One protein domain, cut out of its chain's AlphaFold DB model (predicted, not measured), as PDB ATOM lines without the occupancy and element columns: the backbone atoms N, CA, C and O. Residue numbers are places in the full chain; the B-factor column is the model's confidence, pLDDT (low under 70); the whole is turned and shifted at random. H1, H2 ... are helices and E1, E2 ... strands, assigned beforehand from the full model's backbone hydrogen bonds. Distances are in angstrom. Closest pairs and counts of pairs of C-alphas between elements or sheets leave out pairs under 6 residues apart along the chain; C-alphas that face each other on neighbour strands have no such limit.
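AT A GLANCE: This is residues 11 to 160 of the 237 residues of an uncharacterized protein of Botryosphaeria parva (strain UCR-NP2) (UniProt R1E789). Picture a loose, stretched model with a small strand hairpin toward each end: E3 and E4 with H2 and the long helix H3 near one end, E1 and E2 with H4 beside them at the other. H1 lies in the middle between these two ends, H2 packs steeply on H3, and residues 24 to 30 stick out as a free loop. The printed part has 150 residues, with four named helices and four named strands in the order E1 E2 H1 E3 E4 H2 H3 H4, and both two-stranded sheets are antiparallel. The class is mixed, helices and strands, with 67 residues, under half, in named elements. The radius of gyration of the C-alphas is 19.1 A, and the spans are 54 by 38 by 28 A.

HOW THE PARTS SIT: Start at the hairpin of E3, residues 77 to 80, and E4, residues 85 to 88, antiparallel at 165 degrees. Look there for N 78 and O 87 at 2.7 A and N 87 and O 78 at 2.9 A, both within hydrogen-bond range. H2, residues 89 to 97, follows E4 directly; its closest C-alphas to E3 are those of Tyr 89 and Thr 77, 6.5 A apart. H2 touches residues 111 to 119 of H3, which holds residues 108 to 128, at a steep tilt of 52 degrees, opposite ways; the closest C-alphas, of Met 94 and Leu 114, are 5.7 A apart. Move on to H1, residues 40 to 51: its residues 41 to 44 only just touch residues 123 to 126 of H3, with 3 pairs of C-alphas within 8 A. The closest are those of Phe 44 and Phe 123, 7.2 A apart, and the lines are only just about perpendicular at 72 degrees. A tight link joins H1 to the other hairpin, E1, residues 18 to 20, and E2, residues 35 to 37, antiparallel at 153 degrees, with N 18 and O 37 at 2.8 A. H4, residues 149 to 159, comes closest to E1 at the C-alphas of Gln 154 and Tyr 20, 6.9 A apart, and is apart from H1, H2 and H3. In H1, H2, H3 and H4 every O i to N i+4 pair is within hydrogen-bond range.

IN THESE COORDINATES: Find C-alpha 77 at (22.386, -10.951, -9.648), where E3 begins; E3 is 10.0 A long and E4 9.9 A. H2 measures 12.1 A. Find C-alpha 108 at (33.563, -30.706, -16.717); from there H3 runs 29.6 A to C-alpha 128. H1 measures 15.9 A and H4 15.3 A, ending at C-alpha 159, (53.045, -14.175, 15.208). E1 and E2 are short, 6.6 A and 7.1 A.

THE WHOLE: The two C-alphas farthest apart, of Ala 82 and Lys 157, are 57.5 A apart. The printed part has no cut; the links E1 to E2, H1 to E3 and H3 to H4 are long, with 14, 25 and 20 residues. The mean pLDDT of the printed part is 74.6, and 55 residues are under 70, among them residues 15 to 36, 52 to 68 and 149 to 160.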
ATOM      1  N   GLU A  11      51.465 -15.143  -4.837       73.31
ATOM      2  CA  GLU A  11      51.407 -14.245  -3.675       73.31
ATOM      3  C   GLU A  11      49.977 -13.789  -3.344       73.31
ATOM      4  O   GLU A  11      49.702 -13.308  -2.251       73.31
ATOM      5  N   ALA A  12      49.033 -13.977  -4.271       75.94
ATOM      6  CA  ALA A  12      47.628 -13.658  -4.048       75.94
ATOM      7  C   ALA A  12      46.954 -14.563  -3.007       75.94
ATOM      8  O   ALA A  12      45.854 -14.239  -2.569       75.94
ATOM      9  N   TRP A  13      47.585 -15.679  -2.633       79.56
ATOM     10  CA  TRP A  13      46.965 -16.754  -1.851       79.56
ATOM     11  C   TRP A  13      47.791 -17.170  -0.628       79.56
ATOM     12  O   TRP A  13      47.531 -18.219  -0.043       79.56
ATOM     13  N   THR A  14      48.821 -16.402  -0.266       71.88
ATOM     14  CA  THR A  14      49.779 -16.775   0.790       71.88
ATOM     15  C   THR A  14      49.193 -16.691   2.188       71.88
ATOM     16  O   THR A  14      49.534 -17.503   3.044       71.88
ATOM     17  N   ASP A  15      48.311 -15.720   2.411       66.31
ATOM     18  CA  ASP A  15      47.805 -15.372   3.733       66.31
ATOM     19  C   ASP A  15      46.274 -15.458   3.757       66.31
ATOM     20  O   ASP A  15      45.587 -14.809   2.957       66.31
ATOM     21  N   ASP A  16      45.724 -16.242   4.687       66.56
ATOM     22  CA  ASP A  16      44.297 -16.183   5.030       66.56
ATOM     23  C   ASP A  16      44.018 -14.928   5.893       66.56
ATOM     24  O   ASP A  16      44.726 -13.929   5.785       66.56
ATOM     25  N   VAL A  17      42.966 -14.905   6.712       67.94
ATOM     26  CA  VAL A  17      42.629 -13.749   7.552       67.94
ATOM     27  C   VAL A  17      43.393 -13.811   8.873       67.94
ATOM     28  O   VAL A  17      43.056 -14.578   9.774       67.94
ATOM     29  N   LEU A  18      44.403 -12.954   9.010       67.88
ATOM     30  CA  LEU A  18      45.081 -12.692  10.277       67.88
ATOM     31  C   LEU A  18      44.300 -11.627  11.040       67.88
ATOM     32  O   LEU A  18      44.209 -10.496  10.573       67.88
ATOM     33  N   VAL A  19      43.738 -11.980  12.196       65.38
ATOM     34  CA  VAL A  19      42.917 -11.077  13.016       65.38
ATOM     35  C   VAL A  19      43.753 -10.433  14.116       65.38
ATOM     36  O   VAL A  19      44.382 -11.123  14.917       65.38
ATOM     37  N   TYR A  20      43.710  -9.106  14.183       65.06
ATOM     38  CA  TYR A  20      44.347  -8.291  15.207       65.06
ATOM     39  C   TYR A  20      43.275  -7.795  16.186       65.06
ATOM     40  O   TYR A  20      42.486  -6.910  15.835       65.06
ATOM     41  N   PRO A  21      43.183  -8.366  17.401       57.47
ATOM     42  CA  PRO A  21      42.274  -7.849  18.418       57.47
ATOM     43  C   PRO A  21      42.662  -6.418  18.805       57.47
ATOM     44  O   PRO A  21      43.843  -6.130  18.994       57.47
ATOM     45  N   TYR A  22      41.672  -5.538  18.962       57.47
ATOM     46  CA  TYR A  22      41.889  -4.205  19.522       57.47
ATOM     47  C   TYR A  22      42.450  -4.317  20.948       57.47
ATOM     48  O   TYR A  22      41.958  -5.098  21.763       57.47
ATOM     49  N   SER A  23      43.482  -3.527  21.255       54.72
ATOM     50  CA  SER A  23      44.059  -3.432  22.604       54.72
ATOM     51  C   SER A  23      43.109  -2.750  23.593       54.72
ATOM     52  O   SER A  23      43.162  -3.027  24.792       54.72
ATOM     53  N   SER A  24      42.205  -1.895  23.104       50.25
ATOM     54  CA  SER A  24      41.118  -1.317  23.887       50.25
ATOM     55  C   SER A  24      39.905  -2.236  23.852       50.25
ATOM     56  O   SER A  24      39.139  -2.280  22.891       50.25
ATOM     57  N   GLN A  25      39.737  -2.963  24.946       46.31
ATOM     58  CA  GLN A  25      38.569  -3.750  25.303       46.31
ATOM     59  C   GLN A  25      37.353  -2.831  25.562       46.31
ATOM     60  O   GLN A  25      36.806  -2.818  26.659       46.31
ATOM     61  N   GLU A  26      36.924  -2.030  24.583       45.72
ATOM     62  CA  GLU A  26      35.594  -1.417  24.617       45.72
ATOM     63  C   GLU A  26      34.602  -2.467  24.118       45.72
ATOM     64  O   GLU A  26      34.386  -2.687  22.928       45.72
ATOM     65  N   TYR A  27      34.089  -3.220  25.088       43.09
ATOM     66  CA  TYR A  27      33.138  -4.303  24.909       43.09
ATOM     67  C   TYR A  27      31.798  -3.741  24.409       43.09
ATOM     68  O   TYR A  27      30.898  -3.466  25.201       43.09
ATOM     69  N   TYR A  28      31.652  -3.568  23.096       47.88
ATOM     70  CA  TYR A  28      30.344  -3.414  22.464       47.88
ATOM     71  C   TYR A  28      29.814  -4.815  22.122       47.88
ATOM     72  O   TYR A  28      30.361  -5.473  21.238       47.88
ATOM     73  N   PRO A  29      28.760  -5.313  22.794       48.06
ATOM     74  CA  PRO A  29      28.363  -6.724  22.742       48.06
ATOM     75  C   PRO A  29      27.765  -7.198  21.402       48.06
ATOM     76  O   PRO A  29      27.254  -8.311  21.334       48.06
ATOM     77  N   LEU A  30      27.779  -6.378  20.346       50.34
ATOM     78  CA  LEU A  30      27.044  -6.651  19.106       50.34
ATOM     79  C   LEU A  30      27.825  -6.397  17.805       50.34
ATOM     80  O   LEU A  30      27.297  -6.711  16.743       50.34
ATOM     81  N   VAL A  31      29.064  -5.883  17.850       49.81
ATOM     82  CA  VAL A  31      29.891  -5.684  16.642       49.81
ATOM     83  C   VAL A  31      31.349  -6.032  16.946       49.81
ATOM     84  O   VAL A  31      32.050  -5.286  17.623       49.81
ATOM     85  N   PHE A  32      31.817  -7.174  16.438       55.16
ATOM     86  CA  PHE A  32      33.235  -7.538  16.471       55.16
ATOM     87  C   PHE A  32      33.941  -6.931  15.257       55.16
ATOM     88  O   PHE A  32      34.143  -7.597  14.243       55.16
ATOM     89  N   SER A  33      34.309  -5.656  15.344       55.19
ATOM     90  CA  SER A  33      35.243  -5.062  14.386       55.19
ATOM     91  C   SER A  33      36.663  -5.435  14.796       55.19
ATOM     92  O   SER A  33      37.079  -5.164  15.921       55.19
ATOM     93  N   ALA A  34      37.416  -6.058  13.896       59.34
ATOM     94  CA  ALA A  34      38.823  -6.360  14.111       59.34
ATOM     95  C   ALA A  34      39.629  -5.939  12.888       59.34
ATOM     96  O   ALA A  34      39.189  -6.117  11.750       59.34
ATOM     97  N   ASN A  35      40.822  -5.397  13.126       66.25
ATOM     98  CA  ASN A  35      41.758  -5.161  12.040       66.25
ATOM     99  C   ASN A  35      42.233  -6.516  11.535       66.25
ATOM    100  O   ASN A  35      42.522  -7.410  12.329       66.25
ATOM    101  N   THR A  36      42.304  -6.684  10.219       66.00
ATOM    102  CA  THR A  36      42.785  -7.934   9.641       66.00
ATOM    103  C   THR A  36      43.798  -7.685   8.538       66.00
ATOM    104  O   THR A  36      43.774  -6.654   7.869       66.00
ATOM    105  N   THR A  37      44.728  -8.618   8.365       71.75
ATOM    106  CA  THR A  37      45.586  -8.689   7.180       71.75
ATOM    107  C   THR A  37      45.244  -9.966   6.442       71.75
ATOM    108  O   THR A  37      45.158 -11.029   7.050       71.75
ATOM    109  N   THR A  38      45.021  -9.856   5.138       74.25
ATOM    110  CA  THR A  38      44.733 -10.994   4.272       74.25
ATOM    111  C   THR A  38      45.332 -10.766   2.895       74.25
ATOM    112  O   THR A  38      45.559  -9.623   2.492       74.25
ATOM    113  N   SER A  39      45.601 -11.850   2.175       79.31
ATOM    114  CA  SER A  39      46.063 -11.766   0.794       79.31
ATOM    115  C   SER A  39      44.954 -11.258  -0.136       79.31
ATOM    116  O   SER A  39      43.760 -11.504   0.063       79.31
ATOM    117  N   TYR A  40      45.342 -10.527  -1.182       83.44
ATOM    118  CA  TYR A  40      44.394  -9.878  -2.092       83.44
ATOM    119  C   TYR A  40      43.555 -10.878  -2.910       83.44
ATOM    120  O   TYR A  40      42.431 -10.557  -3.290       83.44
ATOM    121  N   GLY A  41      44.039 -12.104  -3.143       83.31
ATOM    122  CA  GLY A  41      43.243 -13.185  -3.736       83.31
ATOM    123  C   GLY A  41      42.172 -13.711  -2.785       83.31
ATOM    124  O   GLY A  41      41.012 -13.842  -3.185       83.31
ATOM    125  N   SER A  42      42.513 -13.923  -1.512       82.19
ATOM    126  CA  SER A  42      41.533 -14.266  -0.472       82.19
ATOM    127  C   SER A  42      40.463 -13.184  -0.336       82.19
ATOM    128  O   SER A  42      39.272 -13.497  -0.281       82.19
ATOM    129  N   LEU A  43      40.864 -11.909  -0.363       81.00
ATOM    130  CA  LEU A  43      39.935 -10.781  -0.368       81.00
ATOM    131  C   LEU A  43      39.009 -10.807  -1.590       81.00
ATOM    132  O   LEU A  43      37.801 -10.638  -1.435       81.00
ATOM    133  N   PHE A  44      39.546 -11.049  -2.788       85.56
ATOM    134  CA  PHE A  44      38.762 -11.142  -4.021       85.56
ATOM    135  C   PHE A  44      37.686 -12.231  -3.948       85.56
ATOM    136  O   PHE A  44      36.516 -11.952  -4.204       85.56
ATOM    137  N   VAL A  45      38.052 -13.458  -3.556       83.69
ATOM    138  CA  VAL A  45      37.101 -14.582  -3.481       83.69
ATOM    139  C   VAL A  45      36.059 -14.354  -2.390       83.69
ATOM    140  O   VAL A  45      34.874 -14.579  -2.619       83.69
ATOM    141  N   ARG A  46      36.465 -13.864  -1.214       79.12
ATOM    142  CA  ARG A  46      35.528 -13.550  -0.125       79.12
ATOM    143  C   ARG A  46      34.549 -12.454  -0.531       79.12
ATOM    144  O   ARG A  46      33.356 -12.600  -0.294       79.12
ATOM    145  N   SER A  47      35.036 -11.408  -1.197       78.00
ATOM    146  CA  SER A  47      34.191 -10.322  -1.707       78.00
ATOM    147  C   SER A  47      33.208 -10.828  -2.758       78.00
ATOM    148  O   SER A  47      32.042 -10.454  -2.727       78.00
ATOM    149  N   LEU A  48      33.654 -11.714  -3.653       80.00
ATOM    150  CA  LEU A  48      32.793 -12.341  -4.651       80.00
ATOM    151  C   LEU A  48      31.660 -13.144  -4.003       80.00
ATOM    152  O   LEU A  48      30.507 -12.995  -4.389       80.00
ATOM    153  N   LEU A  49      31.989 -13.991  -3.028       77.06
ATOM    154  CA  LEU A  49      31.003 -14.830  -2.350       77.06
ATOM    155  C   LEU A  49      30.028 -13.987  -1.518       77.06
ATOM    156  O   LEU A  49      28.827 -14.245  -1.530       77.06
ATOM    157  N   ALA A  50      30.527 -12.947  -0.848       71.94
ATOM    158  CA  ALA A  50      29.708 -12.030  -0.064       71.94
ATOM    159  C   ALA A  50      28.819 -11.125  -0.934       71.94
ATOM    160  O   ALA A  50      27.753 -10.720  -0.475       71.94
ATOM    161  N   ALA A  51      29.203 -10.836  -2.187       72.88
ATOM    162  CA  ALA A  51      28.492  -9.906  -3.072       72.88
ATOM    163  C   ALA A  51      27.002 -10.236  -3.254       72.88
ATOM    164  O   ALA A  51      26.189  -9.325  -3.375       72.88
ATOM    165  N   ALA A  52      26.632 -11.519  -3.214       66.75
ATOM    166  CA  ALA A  52      25.240 -11.960  -3.326       66.75
ATOM    167  C   ALA A  52      24.344 -11.545  -2.137       66.75
ATOM    168  O   ALA A  52      23.124 -11.664  -2.227       66.75
ATOM    169  N   HIS A  53      24.933 -11.080  -1.031       65.00
ATOM    170  CA  HIS A  53      24.241 -10.712   0.209       65.00
ATOM    171  C   HIS A  53      24.514  -9.258   0.646       65.00
ATOM    172  O   HIS A  53      24.058  -8.833   1.708       65.00
ATOM    173  N   ILE A  54      25.241  -8.460  -0.149       64.25
ATOM    174  CA  ILE A  54      25.576  -7.080   0.236       64.25
ATOM    175  C   ILE A  54      24.312  -6.214   0.225       64.25
ATOM    176  O   ILE A  54      23.848  -5.766  -0.818       64.25
ATOM    177  N   THR A  55      23.795  -5.911   1.415       56.56
ATOM    178  CA  THR A  55      22.677  -4.972   1.611       56.56
ATOM    179  C   THR A  55      23.145  -3.523   1.782       56.56
ATOM    180  O   THR A  55      22.369  -2.591   1.570       56.56
ATOM    181  N   ILE A  56      24.419  -3.316   2.140       55.38
ATOM    182  CA  ILE A  56      25.048  -2.004   2.328       55.38
ATOM    183  C   ILE A  56      26.449  -2.034   1.714       55.38
ATOM    184  O   ILE A  56      27.317  -2.773   2.182       55.38
ATOM    185  N   ILE A  57      26.705  -1.181   0.716       55.12
ATOM    186  CA  ILE A  57      28.058  -0.949   0.186       55.12
ATOM    187  C   ILE A  57      28.834  -0.151   1.239       55.12
ATOM    188  O   ILE A  57      28.830   1.077   1.254       55.12
ATOM    189  N   SER A  58      29.459  -0.856   2.171       50.22
ATOM    190  CA  SER A  58      30.345  -0.273   3.173       50.22
ATOM    191  C   SER A  58      31.630  -1.082   3.243       50.22
ATOM    192  O   SER A  58      31.657  -2.268   2.911       50.22
ATOM    193  N   VAL A  59      32.718  -0.400   3.596       44.84
ATOM    194  CA  VAL A  59      34.071  -0.957   3.588       44.84
ATOM    195  C   VAL A  59      34.126  -2.138   4.566       44.84
ATOM    196  O   VAL A  59      34.142  -1.937   5.772       44.84
ATOM    197  N   ALA A  60      34.128  -3.358   4.020       50.25
ATOM    198  CA  ALA A  60      34.393  -4.623   4.714       50.25
ATOM    199  C   ALA A  60      33.436  -5.017   5.865       50.25
ATOM    200  O   ALA A  60      33.897  -5.460   6.913       50.25
ATOM    201  N   ASN A  61      32.116  -4.915   5.677       46.50
ATOM    202  CA  ASN A  61      31.163  -5.137   6.778       46.50
ATOM    203  C   ASN A  61      30.389  -6.460   6.797       46.50
ATOM    204  O   ASN A  61      29.520  -6.602   7.651       46.50
ATOM    205  N   ASP A  62      30.676  -7.443   5.942       49.72
ATOM    206  CA  ASP A  62      29.930  -8.704   6.036       49.72
ATOM    207  C   ASP A  62      30.793  -9.938   5.750       49.72
ATOM    208  O   ASP A  62      30.942 -10.403   4.623       49.72
ATOM    209  N   ILE A  63      31.397 -10.462   6.819       50.81
ATOM    210  CA  ILE A  63      31.868 -11.857   6.897       50.81
ATOM    211  C   ILE A  63      30.859 -12.677   7.738       50.81
ATOM    212  O   ILE A  63      31.056 -13.865   7.992       50.81
ATOM    213  N   SER A  64      29.754 -12.061   8.183       44.62
ATOM    214  CA  SER A  64      28.747 -12.645   9.075       44.62
ATOM    215  C   SER A  64      27.732 -13.523   8.340       44.62
ATOM    216  O   SER A  64      26.529 -13.366   8.491       44.62
ATOM    217  N   GLY A  65      28.225 -14.525   7.613       51.06
ATOM    218  CA  GLY A  65      27.393 -15.594   7.062       51.06
ATOM    219  C   GLY A  65      26.312 -15.133   6.076       51.06
ATOM    220  O   GLY A  65      26.126 -13.956   5.792       51.06
ATOM    221  N   TYR A  66      25.615 -16.106   5.499       55.44
ATOM    222  CA  TYR A  66      24.618 -15.865   4.460       55.44
ATOM    223  C   TYR A  66      23.213 -15.916   5.068       55.44
ATOM    224  O   TYR A  66      22.849 -16.909   5.703       55.44
ATOM    225  N   GLY A  67      22.422 -14.858   4.875       61.50
ATOM    226  CA  GLY A  67      20.979 -14.881   5.108       61.50
ATOM    227  C   GLY A  67      20.218 -15.607   3.992       61.50
ATOM    228  O   GLY A  67      20.798 -16.067   3.006       61.50
ATOM    229  N   ALA A  68      18.892 -15.703   4.133       67.44
ATOM    230  CA  ALA A  68      18.036 -16.149   3.034       67.44
ATOM    231  C   ALA A  68      18.150 -15.179   1.845       67.44
ATOM    232  O   ALA A  68      18.225 -13.966   2.040       67.44
ATOM    233  N   GLU A  69      18.143 -15.711   0.620       71.25
ATOM    234  CA  GLU A  69      18.281 -14.900  -0.591       71.25
ATOM    235  C   GLU A  69      17.199 -13.811  -0.665       71.25
ATOM    236  O   GLU A  69      15.996 -14.090  -0.623       71.25
ATOM    237  N   ASN A  70      17.623 -12.556  -0.842       74.00
ATOM    238  CA  ASN A  70      16.713 -11.457  -1.121       74.00
ATOM    239  C   ASN A  70      16.359 -11.419  -2.616       74.00
ATOM    240  O   ASN A  70      17.084 -10.859  -3.437       74.00
ATOM    241  N   LEU A  71      15.191 -11.961  -2.967       78.62
ATOM    242  CA  LEU A  71      14.686 -11.987  -4.348       78.62
ATOM    243  C   LEU A  71      14.332 -10.602  -4.923       78.62
ATOM    244  O   LEU A  71      14.027 -10.499  -6.115       78.62
ATOM    245  N   ASN A  72      14.334  -9.552  -4.095       75.25
ATOM    246  CA  ASN A  72      14.121  -8.173  -4.535       75.25
ATOM    247  C   ASN A  72      15.435  -7.437  -4.844       75.25
ATOM    248  O   ASN A  72      15.390  -6.368  -5.451       75.25
ATOM    249  N   ASP A  73      16.585  -7.986  -4.449       73.75
ATOM    250  CA  ASP A  73      17.895  -7.380  -4.687       73.75
ATOM    251  C   ASP A  73      18.507  -7.885  -5.996       73.75
ATOM    252  O   ASP A  73      18.942  -9.031  -6.078       73.75
ATOM    253  N   ASN A  74      18.563  -7.023  -7.013       73.62
ATOM    254  CA  ASN A  74      19.155  -7.318  -8.322       73.62
ATOM    255  C   ASN A  74      20.520  -6.632  -8.528       73.62
ATOM    256  O   ASN A  74      20.917  -6.399  -9.667       73.62
ATOM    257  N   THR A  75      21.215  -6.249  -7.451       76.44
ATOM    258  CA  THR A  75      22.453  -5.456  -7.547       76.44
ATOM    259  C   THR A  75      23.599  -6.263  -8.153       76.44
ATOM    260  O   THR A  75      24.276  -5.783  -9.057       76.44
ATOM    261  N   PHE A  76      23.787  -7.505  -7.694       78.81
ATOM    262  CA  PHE A  76      24.858  -8.395  -8.165       78.81
ATOM    263  C   PHE A  76      24.346  -9.715  -8.760       78.81
ATOM    264  O   PHE A  76      25.090 -10.691  -8.861       78.81
ATOM    265  N   THR A  77      23.073  -9.748  -9.160       80.81
ATOM    266  CA  THR A  77      22.386 -10.951  -9.648       80.81
ATOM    267  C   THR A  77      21.592 -10.677 -10.926       80.81
ATOM    268  O   THR A  77      20.904  -9.666 -11.069       80.81
ATOM    269  N   PHE A  78      21.659 -11.614 -11.869       83.88
ATOM    270  CA  PHE A  78      20.839 -11.664 -13.071       83.88
ATOM    271  C   PHE A  78      19.754 -12.717 -12.910       83.88
ATOM    272  O   PHE A  78      20.036 -13.915 -12.820       83.88
ATOM    273  N   ARG A  79      18.499 -12.265 -12.926       84.56
ATOM    274  CA  ARG A  79      17.334 -13.143 -12.826       84.56
ATOM    275  C   ARG A  79      16.501 -13.087 -14.095       84.56
ATOM    276  O   ARG A  79      15.956 -12.039 -14.435       84.56
ATOM    277  N   ASP A  80      16.357 -14.231 -14.755       83.50
ATOM    278  CA  ASP A  80      15.394 -14.421 -15.840       83.50
ATOM    279  C   ASP A  80      14.327 -15.410 -15.374       83.50
ATOM    280  O   ASP A  80      14.517 -16.626 -15.390       83.50
ATOM    281  N   ARG A  81      13.176 -14.879 -14.954       81.25
ATOM    282  CA  ARG A  81      12.061 -15.697 -14.461       81.25
ATOM    283  C   ARG A  81      11.401 -16.533 -15.556       81.25
ATOM    284  O   ARG A  81      10.797 -17.547 -15.229       81.25
ATOM    285  N   ALA A  82      11.496 -16.128 -16.824       83.31
ATOM    286  CA  ALA A  82      10.917 -16.887 -17.930       83.31
ATOM    287  C   ALA A  82      11.740 -18.147 -18.227       83.31
ATOM    288  O   ALA A  82      11.178 -19.179 -18.586       83.31
ATOM    289  N   GLN A  83      13.058 -18.063 -18.036       82.00
ATOM    290  CA  GLN A  83      13.992 -19.176 -18.235       82.00
ATOM    291  C   GLN A  83      14.375 -19.895 -16.931       82.00
ATOM    292  O   GLN A  83      15.086 -20.894 -16.968       82.00
ATOM    293  N   GLY A  84      13.905 -19.407 -15.779       85.62
ATOM    294  CA  GLY A  84      14.234 -19.963 -14.466       85.62
ATOM    295  C   GLY A  84      15.687 -19.726 -14.041       85.62
ATOM    296  O   GLY A  84      16.234 -20.521 -13.283       85.62
ATOM    297  N   LEU A  85      16.326 -18.660 -14.533       87.31
ATOM    298  CA  LEU A  85      17.726 -18.348 -14.241       87.31
ATOM    299  C   LEU A  85      17.858 -17.451 -13.009       87.31
ATOM    300  O   LEU A  85      17.145 -16.454 -12.876       87.31
ATOM    301  N   ASN A  86      18.828 -17.784 -12.161       87.50
ATOM    302  CA  ASN A  86      19.293 -16.974 -11.041       87.50
ATOM    303  C   ASN A  86      20.821 -17.085 -10.967       87.50
ATOM    304  O   ASN A  86      21.342 -18.096 -10.501       87.50
ATOM    305  N   LEU A  87      21.527 -16.109 -11.536       87.19
ATOM    306  CA  LEU A  87      22.972 -16.183 -11.767       87.19
ATOM    307  C   LEU A  87      23.674 -14.950 -11.198       87.19
ATOM    308  O   LEU A  87      23.191 -13.835 -11.370       87.19
ATOM    309  N   ASP A  88      24.846 -15.122 -10.592       86.25
ATOM    310  CA  ASP A  88      25.762 -14.006 -10.322       86.25
ATOM    311  C   ASP A  88      26.482 -13.543 -11.610       86.25
ATOM    312  O   ASP A  88      26.352 -14.155 -12.674       86.25
ATOM    313  N   TYR A  89      27.268 -12.461 -11.536       86.81
ATOM    314  CA  TYR A  89      28.021 -11.930 -12.683       86.81
ATOM    315  C   TYR A  89      28.979 -12.939 -13.335       86.81
ATOM    316  O   TYR A  89      29.101 -12.953 -14.563       86.81
ATOM    317  N   MET A  90      29.668 -13.769 -12.551       88.94
ATOM    318  CA  MET A  90      30.608 -14.758 -13.077       88.94
ATOM    319  C   MET A  90      29.871 -15.927 -13.713       88.94
ATOM    320  O   MET A  90      30.197 -16.318 -14.832       88.94
ATOM    321  N   THR A  91      28.839 -16.442 -13.051       90.00
ATOM    322  CA  THR A  91      28.017 -17.528 -13.579       90.00
ATOM    323  C   THR A  91      27.281 -17.081 -14.844       90.00
ATOM    324  O   THR A  91      27.237 -17.819 -15.826       90.00
ATOM    325  N   TYR A  92      26.796 -15.835 -14.890       91.31
ATOM    326  CA  TYR A  92      26.233 -15.245 -16.104       91.31
ATOM    327  C   TYR A  92      27.278 -15.090 -17.214       91.31
ATOM    328  O   TYR A  92      26.992 -15.398 -18.369       91.31
ATOM    329  N   ALA A  93      28.502 -14.660 -16.893       93.00
ATOM    330  CA  ALA A  93      29.581 -14.578 -17.874       93.00
ATOM    331  C   ALA A  93      29.938 -15.962 -18.438       93.00
ATOM    332  O   ALA A  93      30.077 -16.108 -19.652       93.00
ATOM    333  N   MET A  94      30.022 -16.990 -17.591       94.38
ATOM    334  CA  MET A  94      30.226 -18.376 -18.022       94.38
ATOM    335  C   MET A  94      29.075 -18.866 -18.903       94.38
ATOM    336  O   MET A  94      29.328 -19.443 -19.956       94.38
ATOM    337  N   TYR A  95      27.831 -18.582 -18.518       93.38
ATOM    338  CA  TYR A  95      26.638 -18.903 -19.298       93.38
ATOM    339  C   TYR A  95      26.645 -18.219 -20.672       93.38
ATOM    340  O   TYR A  95      26.425 -18.867 -21.691       93.38
ATOM    341  N   ALA A  96      26.987 -16.932 -20.734       93.56
ATOM    342  CA  ALA A  96      27.114 -16.198 -21.988       93.56
ATOM    343  C   ALA A  96      28.265 -16.724 -22.864       93.56
ATOM    344  O   ALA A  96      28.116 -16.829 -24.079       93.56
ATOM    345  N   LEU A  97      29.403 -17.094 -22.264       94.75
ATOM    346  CA  LEU A  97      30.531 -17.714 -22.972       94.75
ATOM    347  C   LEU A  97      30.233 -19.145 -23.444       94.75
ATOM    348  O   LEU A  97      30.909 -19.634 -24.350       94.75
ATOM    349  N   ALA A  98      29.246 -19.802 -22.838       94.94
ATOM    350  CA  ALA A  98      28.694 -21.087 -23.251       94.94
ATOM    351  C   ALA A  98      27.548 -20.936 -24.271       94.94
ATOM    352  O   ALA A  98      26.735 -21.839 -24.409       94.94
ATOM    353  N   ASP A  99      27.452 -19.787 -24.950       94.19
ATOM    354  CA  ASP A  99      26.383 -19.474 -25.909       94.19
ATOM    355  C   ASP A  99      24.970 -19.640 -25.326       94.19
ATOM    356  O   ASP A  99      24.019 -20.007 -26.010       94.19
ATOM    357  N   LYS A 100      24.831 -19.367 -24.021       91.88
ATOM    358  CA  LYS A 100      23.580 -19.508 -23.266       91.88
ATOM    359  C   LYS A 100      23.028 -20.942 -23.247       91.88
ATOM    360  O   LYS A 100      21.841 -21.144 -22.986       91.88
ATOM    361  N   ASP A 101      23.886 -21.937 -23.457       91.25
ATOM    362  CA  ASP A 101      23.561 -23.346 -23.269       91.25
ATOM    363  C   ASP A 101      23.933 -23.789 -21.839       91.25
ATOM    364  O   ASP A 101      25.117 -23.941 -21.519       91.25
ATOM    365  N   PRO A 102      22.952 -24.024 -20.946       88.19
ATOM    366  CA  PRO A 102      23.241 -24.479 -19.592       88.19
ATOM    367  C   PRO A 102      23.782 -25.916 -19.571       88.19
ATOM    368  O   PRO A 102      24.489 -26.292 -18.637       88.19
ATOM    369  N   THR A 103      23.499 -26.727 -20.596       92.62
ATOM    370  CA  THR A 103      23.971 -28.115 -20.662       92.62
ATOM    371  C   THR A 103      25.457 -28.193 -20.994       92.62
ATOM    372  O   THR A 103      26.152 -29.080 -20.495       92.62
ATOM    373  N   ALA A 104      25.989 -27.209 -21.725       91.56
ATOM    374  CA  ALA A 104      27.422 -27.075 -21.966       91.56
ATOM    375  C   ALA A 104      28.226 -26.893 -20.666       91.56
ATOM    376  O   ALA A 104      29.372 -27.339 -20.588       91.56
ATOM    377  N   LEU A 105      27.625 -26.295 -19.628       90.38
ATOM    378  CA  LEU A 105      28.241 -26.137 -18.305       90.38
ATOM    379  C   LEU A 105      28.223 -27.423 -17.463       90.38
ATOM    380  O   LEU A 105      28.947 -27.502 -16.477       90.38
ATOM    381  N   LEU A 106      27.461 -28.452 -17.857       93.88
ATOM    382  CA  LEU A 106      27.506 -29.772 -17.213       93.88
ATOM    383  C   LEU A 106      28.728 -30.592 -17.651       93.88
ATOM    384  O   LEU A 106      29.093 -31.571 -17.003       93.88
ATOM    385  N   ASN A 107      29.373 -30.211 -18.758       96.25
ATOM    386  CA  ASN A 107      30.615 -30.826 -19.195       96.25
ATOM    387  C   ASN A 107      31.792 -30.258 -18.388       96.25
ATOM    388  O   ASN A 107      32.118 -29.079 -18.517       96.25
ATOM    389  N   THR A 108      32.469 -31.109 -17.615       95.88
ATOM    390  CA  THR A 108      33.563 -30.706 -16.717       95.88
ATOM    391  C   THR A 108      34.667 -29.923 -17.426       95.88
ATOM    392  O   THR A 108      35.079 -28.876 -16.936       95.88
ATOM    393  N   THR A 109      35.112 -30.372 -18.602       96.38
ATOM    394  CA  THR A 109      36.185 -29.712 -19.363       96.38
ATOM    395  C   THR A 109      35.764 -28.325 -19.843       96.38
ATOM    396  O   THR A 109      36.535 -27.365 -19.777       96.38
ATOM    397  N   THR A 110      34.529 -28.195 -20.329       94.94
ATOM    398  CA  THR A 110      33.976 -26.902 -20.744       94.94
ATOM    399  C   THR A 110      33.810 -25.974 -19.549       94.94
ATOM    400  O   THR A 110      34.248 -24.825 -19.619       94.94
ATOM    401  N   MET A 111      33.237 -26.471 -18.453       94.50
ATOM    402  CA  MET A 111      33.039 -25.715 -17.222       94.50
ATOM    403  C   MET A 111      34.367 -25.190 -16.675       94.50
ATOM    404  O   MET A 111      34.480 -23.996 -16.425       94.50
ATOM    405  N   GLU A 112      35.387 -26.043 -16.559       95.69
ATOM    406  CA  GLU A 112      36.709 -25.666 -16.054       95.69
ATOM    407  C   GLU A 112      37.351 -24.580 -16.923       95.69
ATOM    408  O   GLU A 112      37.768 -23.538 -16.417       95.69
ATOM    409  N   ARG A 113      37.368 -24.773 -18.246       96.38
ATOM    410  CA  ARG A 113      37.930 -23.796 -19.187       96.38
ATOM    411  C   ARG A 113      37.231 -22.438 -19.087       96.38
ATOM    412  O   ARG A 113      37.885 -21.395 -19.150       96.38
ATOM    413  N   LEU A 114      35.901 -22.434 -18.978       96.50
ATOM    414  CA  LEU A 114      35.116 -21.205 -18.860       96.50
ATOM    415  C   LEU A 114      35.292 -20.544 -17.492       96.50
ATOM    416  O   LEU A 114      35.436 -19.321 -17.438       96.50
ATOM    417  N   ALA A 115      35.354 -21.329 -16.418       94.00
ATOM    418  CA  ALA A 115      35.638 -20.845 -15.075       94.00
ATOM    419  C   ALA A 115      37.024 -20.195 -15.022       94.00
ATOM    420  O   ALA A 115      37.122 -19.021 -14.685       94.00
ATOM    421  N   GLN A 116      38.084 -20.886 -15.461       92.81
ATOM    422  CA  GLN A 116      39.448 -20.342 -15.492       92.81
ATOM    423  C   GLN A 116      39.512 -19.007 -16.235       92.81
ATOM    424  O   GLN A 116      40.092 -18.040 -15.734       92.81
ATOM    425  N   ARG A 117      38.876 -18.922 -17.409       93.31
ATOM    426  CA  ARG A 117      38.818 -17.682 -18.188       93.31
ATOM    427  C   ARG A 117      38.075 -16.574 -17.444       93.31
ATOM    428  O   ARG A 117      38.554 -15.439 -17.418       93.31
ATOM    429  N   THR A 118      36.926 -16.890 -16.856       93.25
ATOM    430  CA  THR A 118      36.077 -15.925 -16.145       93.25
ATOM    431  C   THR A 118      36.783 -15.415 -14.893       93.25
ATOM    432  O   THR A 118      37.039 -14.217 -14.795       93.25
ATOM    433  N   PHE A 119      37.217 -16.308 -14.001       91.44
ATOM    434  CA  PHE A 119      37.951 -15.955 -12.784       91.44
ATOM    435  C   PHE A 119      39.208 -15.143 -13.090       91.44
ATOM    436  O   PHE A 119      39.405 -14.095 -12.483       91.44
ATOM    437  N   SER A 120      40.012 -15.552 -14.079       88.94
ATOM    438  CA  SER A 120      41.217 -14.800 -14.458       88.94
ATOM    439  C   SER A 120      40.887 -13.385 -14.929       88.94
ATOM    440  O   SER A 120      41.571 -12.439 -14.554       88.94
ATOM    441  N   THR A 121      39.829 -13.221 -15.727       90.00
ATOM    442  CA  THR A 121      39.425 -11.910 -16.259       90.00
ATOM    443  C   THR A 121      38.948 -10.984 -15.141       90.00
ATOM    444  O   THR A 121      39.388  -9.839 -15.047       90.00
ATOM    445  N   PHE A 122      38.078 -11.479 -14.262       89.62
ATOM    446  CA  PHE A 122      37.576 -10.702 -13.130       89.62
ATOM    447  C   PHE A 122      38.681 -10.384 -12.122       89.62
ATOM    448  O   PHE A 122      38.737  -9.265 -11.625       89.62
ATOM    449  N   PHE A 123      39.586 -11.328 -11.856       88.50
ATOM    450  CA  PHE A 123      40.714 -11.109 -10.958       88.50
ATOM    451  C   PHE A 123      41.689 -10.065 -11.506       88.50
ATOM    452  O   PHE A 123      42.125  -9.179 -10.775       88.50
ATOM    453  N   GLN A 124      41.983 -10.110 -12.809       85.75
ATOM    454  CA  GLN A 124      42.773  -9.071 -13.467       85.75
ATOM    455  C   GLN A 124      42.110  -7.701 -13.323       85.75
ATOM    456  O   GLN A 124      42.789  -6.732 -12.990       85.75
ATOM    457  N   HIS A 125      40.791  -7.615 -13.518       86.12
ATOM    458  CA  HIS A 125      40.064  -6.365 -13.321       86.12
ATOM    459  C   HIS A 125      40.112  -5.907 -11.856       86.12
ATOM    460  O   HIS A 125      40.409  -4.751 -11.596       86.12
ATOM    461  N   PHE A 126      39.904  -6.804 -10.891       85.75
ATOM    462  CA  PHE A 126      40.015  -6.498  -9.461       85.75
ATOM    463  C   PHE A 126      41.396  -5.942  -9.084       85.75
ATOM    464  O   PHE A 126      41.487  -4.948  -8.368       85.75
ATOM    465  N   ALA A 127      42.468  -6.556  -9.588       84.06
ATOM    466  CA  ALA A 127      43.827  -6.142  -9.271       84.06
ATOM    467  C   ALA A 127      44.221  -4.817  -9.944       84.06
ATOM    468  O   ALA A 127      44.974  -4.043  -9.362       84.06
ATOM    469  N   SER A 128      43.743  -4.563 -11.168       81.50
ATOM    470  CA  SER A 128      44.248  -3.475 -12.026       81.50
ATOM    471  C   SER A 128      43.277  -2.318 -12.268       81.50
ATOM    472  O   SER A 128      43.674  -1.309 -12.857       81.50
ATOM    473  N   SER A 129      42.021  -2.429 -11.836       79.94
ATOM    474  CA  SER A 129      41.038  -1.359 -11.996       79.94
ATOM    475  C   SER A 129      41.310  -0.231 -11.007       79.94
ATOM    476  O   SER A 129      41.467  -0.484  -9.817       79.94
ATOM    477  N   ASN A 130      41.351   1.007 -11.514       71.94
ATOM    478  CA  ASN A 130      41.517   2.234 -10.733       71.94
ATOM    479  C   ASN A 130      42.599   2.109  -9.651       71.94
ATOM    480  O   ASN A 130      42.299   2.122  -8.462       71.94
ATOM    481  N   VAL A 131      43.859   2.001 -10.082       76.06
ATOM    482  CA  VAL A 131      45.033   1.970  -9.196       76.06
ATOM    483  C   VAL A 131      45.730   3.339  -9.235       76.06
ATOM    484  O   VAL A 131      46.603   3.549 -10.084       76.06
ATOM    485  N   PRO A 132      45.331   4.306  -8.384       75.94
ATOM    486  CA  PRO A 132      46.058   5.555  -8.225       75.94
ATOM    487  C   PRO A 132      47.515   5.316  -7.821       75.94
ATOM    488  O   PRO A 132      47.832   4.403  -7.060       75.94
ATOM    489  N   MET A 133      48.415   6.164  -8.313       72.38
ATOM    490  CA  MET A 133      49.849   6.059  -8.009       72.38
ATOM    491  C   MET A 133      50.192   6.507  -6.580       72.38
ATOM    492  O   MET A 133      51.243   6.146  -6.060       72.38
ATOM    493  N   ASP A 134      49.331   7.314  -5.964       75.56
ATOM    494  CA  ASP A 134      49.483   7.911  -4.635       75.56
ATOM    495  C   ASP A 134      48.895   7.048  -3.512       75.56
ATOM    496  O   ASP A 134      49.439   7.039  -2.409       75.56
ATOM    497  N   THR A 135      47.828   6.293  -3.786       71.75
ATOM    498  CA  THR A 135      47.203   5.392  -2.801       71.75
ATOM    499  C   THR A 135      47.434   3.911  -3.082       71.75
ATOM    500  O   THR A 135      47.278   3.092  -2.180       71.75
ATOM    501  N   GLY A 136      47.805   3.546  -4.311       74.94
ATOM    502  CA  GLY A 136      47.789   2.157  -4.760       74.94
ATOM    503  C   GLY A 136      46.364   1.642  -4.991       74.94
ATOM    504  O   GLY A 136      45.429   2.417  -5.182       74.94
ATOM    505  N   GLY A 137      46.204   0.321  -4.980       77.12
ATOM    506  CA  GLY A 137      44.934  -0.389  -5.133       77.12
ATOM    507  C   GLY A 137      44.933  -1.695  -4.335       77.12
ATOM    508  O   GLY A 137      45.870  -1.982  -3.597       77.12
ATOM    509  N   TRP A 138      43.909  -2.532  -4.504       76.56
ATOM    510  CA  TRP A 138      43.757  -3.759  -3.705       76.56
ATOM    511  C   TRP A 138      44.929  -4.744  -3.812       76.56
ATOM    512  O   TRP A 138      45.230  -5.440  -2.848       76.56
ATOM    513  N   ALA A 139      45.585  -4.800  -4.972       78.00
ATOM    514  CA  ALA A 139      46.729  -5.679  -5.225       78.00
ATOM    515  C   ALA A 139      48.083  -4.943  -5.249       78.00
ATOM    516  O   ALA A 139      49.125  -5.587  -5.366       78.00
ATOM    517  N   TYR A 140      48.091  -3.610  -5.167       75.88
ATOM    518  CA  TYR A 140      49.291  -2.795  -5.355       75.88
ATOM    519  C   TYR A 140      49.424  -1.771  -4.231       75.88
ATOM    520  O   TYR A 140      48.556  -0.921  -4.079       75.88
ATOM    521  N   GLN A 141      50.534  -1.788  -3.494       73.12
ATOM    522  CA  GLN A 141      50.873  -0.697  -2.576       73.12
ATOM    523  C   GLN A 141      51.772   0.338  -3.256       73.12
ATOM    524  O   GLN A 141      52.483   0.031  -4.217       73.12
ATOM    525  N   THR A 142      51.818   1.545  -2.700       74.44
ATOM    526  CA  THR A 142      52.806   2.541  -3.107       74.44
ATOM    527  C   THR A 142      54.223   2.160  -2.680       74.44
ATOM    528  O   THR A 142      54.459   1.400  -1.729       74.44
ATOM    529  N   ILE A 143      55.199   2.696  -3.414       68.88
ATOM    530  CA  ILE A 143      56.615   2.549  -3.076       68.88
ATOM    531  C   ILE A 143      56.837   3.184  -1.704       68.88
ATOM    532  O   ILE A 143      56.364   4.285  -1.434       68.88
ATOM    533  N   ASN A 144      57.567   2.484  -0.844       70.81
ATOM    534  CA  ASN A 144      57.809   2.852   0.548       70.81
ATOM    535  C   ASN A 144      56.594   2.808   1.487       70.81
ATOM    536  O   ASN A 144      56.727   3.222   2.637       70.81
ATOM    537  N   ALA A 145      55.436   2.285   1.061       69.38
ATOM    538  CA  ALA A 145      54.351   2.051   2.007       69.38
ATOM    539  C   ALA A 145      54.753   1.000   3.055       69.38
ATOM    540  O   ALA A 145      55.353  -0.037   2.749       69.38
ATOM    541  N   SER A 146      54.410   1.294   4.302       69.12
ATOM    542  CA  SER A 146      54.528   0.394   5.439       69.12
ATOM    543  C   SER A 146      53.140   0.116   5.994       69.12
ATOM    544  O   SER A 146      52.227   0.935   5.861       69.12
ATOM    545  N   LEU A 147      52.986  -1.023   6.664       68.69
ATOM    546  CA  LEU A 147      51.801  -1.252   7.481       68.69
ATOM    547  C   LEU A 147      51.677  -0.136   8.537       68.69
ATOM    548  O   LEU A 147      52.703   0.350   9.027       68.69
ATOM    549  N   PRO A 148      50.449   0.261   8.914       72.12
ATOM    550  CA  PRO A 148      50.238   1.137  10.058       72.12
ATOM    551  C   PRO A 148      50.970   0.591  11.298       72.12
ATOM    552  O   PRO A 148      50.919  -0.624  11.520       72.12
ATOM    553  N   PRO A 149      51.629   1.443  12.110       68.31
ATOM    554  CA  PRO A 149      52.480   0.998  13.219       68.31
ATOM    555  C   PRO A 149      51.781   0.034  14.183       68.31
ATOM    556  O   PRO A 149      52.371  -0.959  14.594       68.31
ATOM    557  N   GLU A 150      50.500   0.278  14.461       66.31
ATOM    558  CA  GLU A 150      49.655  -0.547  15.331       66.31
ATOM    559  C   GLU A 150      49.522  -1.991  14.814       66.31
ATOM    560  O   GLU A 150      49.673  -2.950  15.569       66.31
ATOM    561  N   ILE A 151      49.311  -2.160  13.505       67.00
ATOM    562  CA  ILE A 151      49.177  -3.475  12.863       67.00
ATOM    563  C   ILE A 151      50.552  -4.139  12.719       67.00
ATOM    564  O   ILE A 151      50.690  -5.344  12.943       67.00
ATOM    565  N   ALA A 152      51.582  -3.363  12.373       65.38
ATOM    566  CA  ALA A 152      52.949  -3.854  12.213       65.38
ATOM    567  C   ALA A 152      53.516  -4.414  13.531       65.38
ATOM    568  O   ALA A 152      54.068  -5.516  13.554       65.38
ATOM    569  N   GLU A 153      53.326  -3.687  14.634       64.25
ATOM    570  CA  GLU A 153      53.762  -4.078  15.977       64.25
ATOM    571  C   GLU A 153      52.995  -5.300  16.491       64.25
ATOM    572  O   GLU A 153      53.573  -6.207  17.092       64.25
ATOM    573  N   GLN A 154      51.691  -5.370  16.230       64.50
ATOM    574  CA  GLN A 154      50.887  -6.509  16.657       64.50
ATOM    575  C   GLN A 154      51.220  -7.776  15.860       64.50
ATOM    576  O   GLN A 154      51.310  -8.862  16.437       64.50
ATOM    577  N   ARG A 155      51.489  -7.646  14.554       63.84
ATOM    578  CA  ARG A 155      51.956  -8.745  13.699       63.84
ATOM    579  C   ARG A 155      53.311  -9.288  14.152       63.84
ATOM    580  O   ARG A 155      53.468 -10.507  14.218       63.84
ATOM    581  N   SER A 156      54.265  -8.414  14.478       60.66
ATOM    582  CA  SER A 156      55.595  -8.836  14.933       60.66
ATOM    583  C   SER A 156      55.546  -9.496  16.315       60.66
ATOM    584  O   SER A 156      56.142 -10.555  16.502       60.66
ATOM    585  N   LYS A 157      54.772  -8.939  17.258       64.81
ATOM    586  CA  LYS A 157      54.651  -9.468  18.627       64.81
ATOM    587  C   LYS A 157      53.835 -10.756  18.738       64.81
ATOM    588  O   LYS A 157      54.192 -11.610  19.543       64.81
ATOM    589  N   MET A 158      52.730 -10.896  17.999       60.00
ATOM    590  CA  MET A 158      51.826 -12.048  18.161       60.00
ATOM    591  C   MET A 158      52.244 -13.273  17.348       60.00
ATOM    592  O   MET A 158      52.030 -14.396  17.797       60.00
ATOM    593  N   LEU A 159      52.812 -13.079  16.156       59.75
ATOM    594  CA  LEU A 159      53.045 -14.175  15.208       59.75
ATOM    595  C   LEU A 159      54.530 -14.522  15.018       59.75
ATOM    596  O   LEU A 159      54.827 -15.439  14.257       59.75
ATOM    597  N   ASN A 160      55.466 -13.812  15.673       58.75
ATOM    598  CA  ASN A 160      56.915 -13.917  15.416       58.75
ATOM    599  C   ASN A 160      57.255 -13.858  13.910       58.75
ATOM    600  O   ASN A 160      58.213 -14.476  13.444       58.75
TER     601      ASN A 160